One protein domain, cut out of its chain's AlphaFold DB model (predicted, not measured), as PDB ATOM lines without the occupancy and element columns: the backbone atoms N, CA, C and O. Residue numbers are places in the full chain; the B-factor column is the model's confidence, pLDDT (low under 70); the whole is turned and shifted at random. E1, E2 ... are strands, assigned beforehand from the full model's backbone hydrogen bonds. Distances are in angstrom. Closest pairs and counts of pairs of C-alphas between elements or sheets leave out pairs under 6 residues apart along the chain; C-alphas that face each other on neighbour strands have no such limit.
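What this domain is: This is residues 3 to 66 of the 70 residues of an uncharacterized protein of Arthrobacter sp. (UniProt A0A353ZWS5). With little regular structure, this is one antiparallel four-stranded sheet, E2-E3-E1-E4, with one face covered in part by two unnamed stretches that pair at residues 15 to 16 and 52 to 53, the other face bare, and the loop round Thr 42 reaching beyond the end of the sheet where E3 ends. The 64 printed residues hold strands E1, E2, E3, E4 in chain order and no named helix: all strand, 25 residues in named elements. The whole is compact, radius of gyration of the C-alphas 12.1 A, and elongated, 38 by 20 by 17 A.

Where its parts are: Inner strands are E3, residues 32 to 38, 20.7 A, and E1, residues 3 to 8, 17.7 A, from C-alpha 3 at (-0.999, -77.484, 140.968). Edge strands are E2, residues 22 to 27, 15.3 A, and E4, residues 60 to 65, 17.5 A, to C-alpha 65 at (0.009, -83.719, 141.102).

How they stand to each other: E3 and E1 are antiparallel neighbours, with N 34 and O 6 within hydrogen-bond range at 2.9 A. Hairpin E2 and E3 has N 24 and O 35 at 2.8 A; E1 and E4 have N 5 and O 62 at 3.0 A. E2 and E4 are apart. Residues 15 to 16 pair antiparallel with 52 to 53.

The domain as a whole: The farthest C-alphas, Gly 30 and Thr 42, are 37.8 A apart. Links E1 to E2 and E3 to E4 are long. The printed part has no cut; no printed residue is under 70 in pLDDT.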
ATOM      1  N   ILE A   3      -0.077 -78.600 141.167       95.75
ATOM      2  CA  ILE A   3      -0.999 -77.484 140.968       95.75
ATOM      3  C   ILE A   3      -2.032 -77.482 142.094       95.75
ATOM      4  O   ILE A   3      -2.300 -78.525 142.702       95.75
ATOM      5  N   GLY A   4      -2.605 -76.328 142.381       96.81
ATOM      6  CA  GLY A   4      -3.608 -76.183 143.421       96.81
ATOM      7  C   GLY A   4      -4.201 -74.792 143.421       96.81
ATOM      8  O   GLY A   4      -3.779 -73.931 142.650       96.81
ATOM      9  N   GLY A   5      -5.168 -74.601 144.302       96.75
ATOM     10  CA  GLY A   5      -5.764 -73.303 144.540       96.75
ATOM     11  C   GLY A   5      -7.024 -73.397 145.378       96.75
ATOM     12  O   GLY A   5      -7.403 -74.473 145.866       96.75
ATOM     13  N   GLY A   6      -7.685 -72.258 145.533       95.12
ATOM     14  CA  GLY A   6      -8.962 -72.159 146.221       95.12
ATOM     15  C   GLY A   6      -9.998 -71.351 145.460       95.12
ATOM     16  O   GLY A   6      -9.690 -70.599 144.539       95.12
ATOM     17  N   ALA A   7     -11.256 -71.535 145.844       94.50
ATOM     18  CA  ALA A   7     -12.368 -70.764 145.320       94.50
ATOM     19  C   ALA A   7     -13.471 -70.579 146.366       94.50
ATOM     20  O   ALA A   7     -13.672 -71.410 147.259       94.50
ATOM     21  N   CYS A   8     -14.220 -69.493 146.221       92.44
ATOM     22  CA  CYS A   8     -15.458 -69.244 146.947       92.44
ATOM     23  C   CYS A   8     -16.460 -68.546 146.021       92.44
ATOM     24  O   CYS A   8     -16.087 -67.742 145.160       92.44
ATOM     25  N   ASP A   9     -17.747 -68.775 146.270       91.62
ATOM     26  CA  ASP A   9     -18.805 -67.906 145.755       91.62
ATOM     27  C   ASP A   9     -18.900 -66.662 146.650       91.62
ATOM     28  O   ASP A   9     -19.773 -66.525 147.509       91.62
ATOM     29  N   CYS A  10     -17.869 -65.822 146.576       86.50
ATOM     30  CA  CYS A  10     -17.738 -64.625 147.383       86.50
ATOM     31  C   CYS A  10     -16.942 -63.543 146.645       86.50
ATOM     32  O   CYS A  10     -16.234 -63.828 145.685       86.50
ATOM     33  N   ALA A  11     -17.074 -62.289 147.083       84.00
ATOM     34  CA  ALA A  11     -16.389 -61.155 146.470       84.00
ATOM     35  C   ALA A  11     -15.280 -60.611 147.375       84.00
ATOM     36  O   ALA A  11     -15.473 -60.480 148.590       84.00
ATOM     37  N   ALA A  12     -14.164 -60.238 146.740       82.38
ATOM     38  CA  ALA A  12     -13.051 -59.453 147.275       82.38
ATOM     39  C   ALA A  12     -11.950 -60.095 148.155       82.38
ATOM     40  O   ALA A  12     -10.940 -59.404 148.317       82.38
ATOM     41  N   PRO A  13     -12.018 -61.315 148.746       87.69
ATOM     42  CA  PRO A  13     -10.823 -61.859 149.383       87.69
ATOM     43  C   PRO A  13      -9.768 -62.207 148.329       87.69
ATOM     44  O   PRO A  13     -10.108 -62.604 147.219       87.69
ATOM     45  N   VAL A  14      -8.505 -62.076 148.723       90.00
ATOM     46  CA  VAL A  14      -7.339 -62.439 147.913       90.00
ATOM     47  C   VAL A  14      -6.780 -63.744 148.452       90.00
ATOM     48  O   VAL A  14      -6.621 -63.877 149.673       90.00
ATOM     49  N   PHE A  15      -6.488 -64.688 147.563       93.50
ATOM     50  CA  PHE A  15      -5.723 -65.889 147.864       93.50
ATOM     51  C   PHE A  15      -4.236 -65.599 147.699       93.50
ATOM     52  O   PHE A  15      -3.778 -65.138 146.668       93.50
ATOM     53  N   THR A  16      -3.455 -65.874 148.736       95.19
ATOM     54  CA  THR A  16      -1.995 -65.863 148.655       95.19
ATOM     55  C   THR A  16      -1.508 -67.306 148.600       95.19
ATOM     56  O   THR A  16      -1.770 -68.064 149.550       95.19
ATOM     57  N   PRO A  17      -0.797 -67.700 147.529       96.25
ATOM     58  CA  PRO A  17      -0.294 -69.051 147.408       96.25
ATOM     59  C   PRO A  17       0.826 -69.334 148.424       96.25
ATOM     60  O   PRO A  17       1.475 -68.419 148.942       96.25
ATOM     61  N   PRO A  18       1.086 -70.618 148.711       95.31
ATOM     62  CA  PRO A  18       2.152 -71.027 149.616       95.31
ATOM     63  C   PRO A  18       3.534 -70.588 149.120       95.31
ATOM     64  O   PRO A  18       3.801 -70.516 147.921       95.31
ATOM     65  N   SER A  19       4.476 -70.391 150.043       94.44
ATOM     66  CA  SER A  19       5.856 -70.037 149.688       94.44
ATOM     67  C   SER A  19       6.475 -71.030 148.694       94.44
ATOM     68  O   SER A  19       6.414 -72.246 148.903       94.44
ATOM     69  N   GLY A  20       7.118 -70.516 147.643       94.19
ATOM     70  CA  GLY A  20       7.744 -71.332 146.595       94.19
ATOM     71  C   GLY A  20       6.772 -71.870 145.540       94.19
ATOM     72  O   GLY A  20       7.187 -72.669 144.700       94.19
ATOM     73  N   TRP A  21       5.505 -71.457 145.589       97.06
ATOM     74  CA  TRP A  21       4.545 -71.606 144.501       97.06
ATOM     75  C   TRP A  21       4.464 -70.310 143.696       97.06
ATOM     76  O   TRP A  21       4.681 -69.219 144.222       97.06
ATOM     77  N   THR A  22       4.150 -70.448 142.417       97.88
ATOM     78  CA  THR A  22       3.944 -69.346 141.484       97.88
ATOM     79  C   THR A  22       2.457 -69.239 141.201       97.88
ATOM     80  O   THR A  22       1.871 -70.177 140.655       97.88
ATOM     81  N   GLU A  23       1.853 -68.104 141.542       96.88
ATOM     82  CA  GLU A  23       0.495 -67.786 141.106       96.88
ATOM     83  C   GLU A  23       0.444 -67.687 139.581       96.88
ATOM     84  O   GLU A  23       1.321 -67.089 138.950       96.88
ATOM     85  N   ARG A  24      -0.574 -68.299 138.977       96.75
ATOM     86  CA  ARG A  24      -0.795 -68.248 137.528       96.75
ATOM     87  C   ARG A  24      -1.947 -67.348 137.159       96.75
ATOM     88  O   ARG A  24      -1.857 -66.671 136.138       96.75
ATOM     89  N   TRP A  25      -3.009 -67.364 137.954       95.00
ATOM     90  CA  TRP A  25      -4.130 -66.456 137.794       95.00
ATOM     91  C   TRP A  25      -4.980 -66.408 139.063       95.00
ATOM     92  O   TRP A  25      -5.050 -67.380 139.818       95.00
ATOM     93  N   GLU A  26      -5.682 -65.292 139.222       93.62
ATOM     94  CA  GLU A  26      -6.720 -65.097 140.223       93.62
ATOM     95  C   GLU A  26      -7.875 -64.296 139.602       93.62
ATOM     96  O   GLU A  26      -7.674 -63.276 138.939       93.62
ATOM     97  N   ALA A  27      -9.100 -64.778 139.794       91.94
ATOM     98  CA  ALA A  27     -10.325 -64.025 139.569       91.94
ATOM     99  C   ALA A  27     -10.809 -63.466 140.910       91.94
ATOM    100  O   ALA A  27     -10.775 -64.174 141.911       91.94
ATOM    101  N   SER A  28     -11.281 -62.216 140.927       84.88
ATOM    102  CA  SER A  28     -11.669 -61.527 142.171       84.88
ATOM    103  C   SER A  28     -12.998 -60.760 142.106       84.88
ATOM    104  O   SER A  28     -13.394 -60.105 143.074       84.88
ATOM    105  N   ALA A  29     -13.721 -60.852 140.984       81.00
ATOM    106  CA  ALA A  29     -14.947 -60.098 140.731       81.00
ATOM    107  C   ALA A  29     -16.178 -61.015 140.688       81.00
ATOM    108  O   ALA A  29     -16.336 -61.820 139.773       81.00
ATOM    109  N   GLY A  30     -17.073 -60.871 141.673       79.44
ATOM    110  CA  GLY A  30     -18.320 -61.643 141.798       79.44
ATOM    111  C   GLY A  30     -18.119 -63.076 142.302       79.44
ATOM    112  O   GLY A  30     -18.896 -63.530 143.132       79.44
ATOM    113  N   GLN A  31     -17.043 -63.731 141.867       87.31
ATOM    114  CA  GLN A  31     -16.542 -65.002 142.384       87.31
ATOM    115  C   GLN A  31     -15.023 -64.918 142.521       87.31
ATOM    116  O   GLN A  31     -14.367 -64.247 141.716       87.31
ATOM    117  N   VAL A  32     -14.474 -65.600 143.525       93.19
ATOM    118  CA  VAL A  32     -13.024 -65.727 143.689       93.19
ATOM    119  C   VAL A  32     -12.597 -67.130 143.314       93.19
ATOM    120  O   VAL A  32     -13.169 -68.109 143.798       93.19
ATOM    121  N   ALA A  33     -11.576 -67.214 142.471       94.19
ATOM    122  CA  ALA A  33     -10.899 -68.456 142.142       94.19
ATOM    123  C   ALA A  33      -9.426 -68.167 141.860       94.19
ATOM    124  O   ALA A  33      -9.114 -67.211 141.155       94.19
ATOM    125  N   GLU A  34      -8.539 -68.990 142.395       95.75
ATOM    126  CA  GLU A  34      -7.092 -68.853 142.255       95.75
ATOM    127  C   GLU A  34      -6.475 -70.175 141.795       95.75
ATOM    128  O   GLU A  34      -7.000 -71.265 142.050       95.75
ATOM    129  N   LEU A  35      -5.364 -70.065 141.068       97.19
ATOM    130  CA  LEU A  35      -4.520 -71.188 140.700       97.19
ATOM    131  C   LEU A  35      -3.053 -70.807 140.838       97.19
ATOM    132  O   LEU A  35      -2.582 -69.838 140.236       97.19
ATOM    133  N   ALA A  36      -2.309 -71.680 141.504       98.38
ATOM    134  CA  ALA A  36      -0.862 -71.636 141.570       98.38
ATOM    135  C   ALA A  36      -0.246 -73.000 141.249       98.38
ATOM    136  O   ALA A  36      -0.882 -74.056 141.364       98.38
ATOM    137  N   ASP A  37       1.031 -72.987 140.876       96.81
ATOM    138  CA  ASP A  37       1.810 -74.206 140.695       96.81
ATOM    139  C   ASP A  37       3.203 -74.146 141.300       96.81
ATOM    140  O   ASP A  37       3.764 -73.091 141.587       96.81
ATOM    141  N   ARG A  38       3.760 -75.336 141.509       95.06
ATOM    142  CA  ARG A  38       5.129 -75.527 141.959       95.06
ATOM    143  C   ARG A  38       5.785 -76.643 141.168       95.06
ATOM    144  O   ARG A  38       5.272 -77.765 141.052       95.06
ATOM    145  N   VAL A  39       6.998 -76.368 140.694       92.69
ATOM    146  CA  VAL A  39       7.863 -77.409 140.146       92.69
ATOM    147  C   VAL A  39       8.272 -78.353 141.272       92.69
ATOM    148  O   VAL A  39       8.907 -77.969 142.252       92.69
ATOM    149  N   GLN A  40       7.906 -79.618 141.105       89.25
ATOM    150  CA  GLN A  40       8.330 -80.717 141.956       89.25
ATOM    151  C   GLN A  40       8.860 -81.820 141.044       89.25
ATOM    152  O   GLN A  40       8.076 -82.497 140.373       89.25
ATOM    153  N   ALA A  41      10.189 -81.926 140.981       84.25
ATOM    154  CA  ALA A  41      10.902 -82.856 140.106       84.25
ATOM    155  C   ALA A  41      10.863 -84.304 140.619       84.25
ATOM    156  O   ALA A  41      10.890 -85.243 139.830       84.25
ATOM    157  N   THR A  42      10.755 -84.489 141.935       85.81
ATOM    158  CA  THR A  42      10.728 -85.804 142.586       85.81
ATOM    159  C   THR A  42       9.561 -85.870 143.562       85.81
ATOM    160  O   THR A  42       9.228 -84.875 144.210       85.81
ATOM    161  N   ALA A  43       8.918 -87.035 143.675       85.00
ATOM    162  CA  ALA A  43       7.925 -87.263 144.720       85.00
ATOM    163  C   ALA A  43       8.548 -86.991 146.104       85.00
ATOM    164  O   ALA A  43       9.695 -87.352 146.355       85.00
ATOM    165  N   GLY A  44       7.804 -86.306 146.968       79.88
ATOM    166  CA  GLY A  44       8.230 -85.939 148.318       79.88
ATOM    167  C   GLY A  44       7.320 -86.564 149.370       79.88
ATOM    168  O   GLY A  44       6.378 -87.282 149.034       79.88
ATOM    169  N   ALA A  45       7.588 -86.267 150.641       83.81
ATOM    170  CA  ALA A  45       6.694 -86.642 151.732       83.81
ATOM    171  C   ALA A  45       5.302 -86.008 151.557       83.81
ATOM    172  O   ALA A  45       5.162 -84.934 150.964       83.81
ATOM    173  N   SER A  46       4.276 -86.666 152.100       85.00
ATOM    174  CA  SER A  46       2.964 -86.046 152.261       85.00
ATOM    175  C   SER A  46       3.030 -84.922 153.296       85.00
ATOM    176  O   SER A  46       3.856 -84.932 154.209       85.00
ATOM    177  N   GLY A  47       2.152 -83.936 153.151       86.38
ATOM    178  CA  GLY A  47       2.080 -82.803 154.061       86.38
ATOM    179  C   GLY A  47       1.001 -81.819 153.643       86.38
ATOM    180  O   GLY A  47       0.449 -81.908 152.544       86.38
ATOM    181  N   THR A  48       0.702 -80.887 154.537       90.50
ATOM    182  CA  THR A  48      -0.243 -79.805 154.269       90.50
ATOM    183  C   THR A  48       0.435 -78.703 153.469       90.50
ATOM    184  O   THR A  48       1.585 -78.343 153.719       90.50
ATOM    185  N   VAL A  49      -0.313 -78.144 152.529       91.44
ATOM    186  CA  VAL A  49       0.036 -76.926 151.811       91.44
ATOM    187  C   VAL A  49      -1.031 -75.888 152.155       91.44
ATOM    188  O   VAL A  49      -2.220 -76.204 152.130       91.44
ATOM    189  N   THR A  50      -0.614 -74.680 152.530       93.12
ATOM    190  CA  THR A  50      -1.520 -73.664 153.083       93.12
ATOM    191  C   THR A  50      -1.653 -72.486 152.134       93.12
ATOM    192  O   THR A  50      -0.675 -71.784 151.880       93.12
ATOM    193  N   TRP A  51      -2.880 -72.242 151.683       93.94
ATOM    194  CA  TRP A  51      -3.280 -70.975 151.082       93.94
ATOM    195  C   TRP A  51      -3.753 -70.023 152.170       93.94
ATOM    196  O   TRP A  51      -4.504 -70.418 153.066       93.94
ATOM    197  N   THR A  52      -3.308 -68.771 152.100       94.25
ATOM    198  CA  THR A  52      -3.754 -67.728 153.031       94.25
ATOM    199  C   THR A  52      -4.801 -66.869 152.348       94.25
ATOM    200  O   THR A  52      -4.612 -66.474 151.204       94.25
ATOM    201  N   MET A  53      -5.891 -66.554 153.044       92.31
ATOM    202  CA  MET A  53      -6.892 -65.605 152.558       92.31
ATOM    203  C   MET A  53      -6.860 -64.315 153.362       92.31
ATOM    204  O   MET A  53      -6.752 -64.346 154.588       92.31
ATOM    205  N   SER A  54      -7.045 -63.186 152.680       93.50
ATOM    206  CA  SER A  54      -7.108 -61.866 153.325       93.50
ATOM    207  C   SER A  54      -8.332 -61.671 154.235       93.50
ATOM    208  O   SER A  54      -8.339 -60.764 155.067       93.50
ATOM    209  N   ALA A  55      -9.361 -62.515 154.111       92.50
ATOM    210  CA  ALA A  55     -10.538 -62.508 154.974       92.50
ATOM    211  C   ALA A  55     -11.149 -63.911 155.116       92.50
ATOM    212  O   ALA A  55     -11.200 -64.678 154.156       92.50
ATOM    213  N   ALA A  56     -11.681 -64.222 156.303       91.56
ATOM    214  CA  ALA A  56     -12.319 -65.509 156.578       91.56
ATOM    215  C   ALA A  56     -13.617 -65.688 155.773       91.56
ATOM    216  O   ALA A  56     -14.512 -64.837 155.822       91.56
ATOM    217  N   ARG A  57     -13.732 -66.803 155.047       90.94
ATOM    218  CA  ARG A  57     -14.891 -67.186 154.228       90.94
ATOM    219  C   ARG A  57     -15.061 -68.706 154.240       90.94
ATOM    220  O   ARG A  57     -14.139 -69.422 154.618       90.94
ATOM    221  N   ALA A  58     -16.229 -69.189 153.822       92.31
ATOM    222  CA  ALA A  58     -16.377 -70.582 153.413       92.31
ATOM    223  C   ALA A  58     -15.740 -70.751 152.028       92.31
ATOM    224  O   ALA A  58     -15.950 -69.918 151.146       92.31
ATOM    225  N   VAL A  59     -14.936 -71.798 151.858       92.88
ATOM    226  CA  VAL A  59     -14.086 -71.978 150.676       92.88
ATOM    227  C   VAL A  59     -14.023 -73.451 150.314       92.88
ATOM    228  O   VAL A  59     -14.146 -74.315 151.186       92.88
ATOM    229  N   ALA A  60     -13.739 -73.728 149.048       94.25
ATOM    230  CA  ALA A  60     -13.200 -75.007 148.620       94.25
ATOM    231  C   ALA A  60     -11.731 -74.821 148.227       94.25
ATOM    232  O   ALA A  60     -11.389 -73.858 147.543       94.25
ATOM    233  N   VAL A  61     -10.869 -75.744 148.651       94.62
ATOM    234  CA  VAL A  61      -9.458 -75.806 148.242       94.62
ATOM    235  C   VAL A  61      -9.162 -77.158 147.623       94.62
ATOM    236  O   VAL A  61      -9.781 -78.165 147.972       94.62
ATOM    237  N   TRP A  62      -8.204 -77.185 146.707       94.62
ATOM    238  CA  TRP A  62      -7.794 -78.401 146.027       94.62
ATOM    239  C   TRP A  62      -6.304 -78.370 145.700       94.62
ATOM    240  O   TRP A  62      -5.677 -77.320 145.571       94.62
ATOM    241  N   GLN A  63      -5.736 -79.562 145.546       94.69
ATOM    242  CA  GLN A  63      -4.364 -79.758 145.110       94.69
ATOM    243  C   GLN A  63      -4.284 -81.053 144.308       94.69
ATOM    244  O   GLN A  63      -4.892 -82.059 144.678       94.69
ATOM    245  N   THR A  64      -3.514 -81.050 143.223       93.50
ATOM    246  CA  THR A  64      -3.239 -82.262 142.452       93.50
ATOM    247  C   THR A  64      -1.819 -82.283 141.892       93.50
ATOM    248  O   THR A  64      -1.212 -81.249 141.603       93.50
ATOM    249  N   ALA A  65      -1.271 -83.488 141.753       92.19
ATOM    250  CA  ALA A  65       0.009 -83.719 141.102       92.19
ATOM    251  C   ALA A  65      -0.213 -84.025 139.618       92.19
ATOM    252  O   ALA A  65      -0.939 -84.953 139.261       92.19
ATOM    253  N   LEU A  66       0.447 -83.266 138.746       90.25
ATOM    254  CA  LEU A  66       0.423 -83.499 137.307       90.25
ATOM    255  C   LEU A  66       1.515 -84.482 136.894       90.25
ATOM    256  O   LEU A  66       2.658 -84.409 137.371       90.25
TER     257      LEU A  66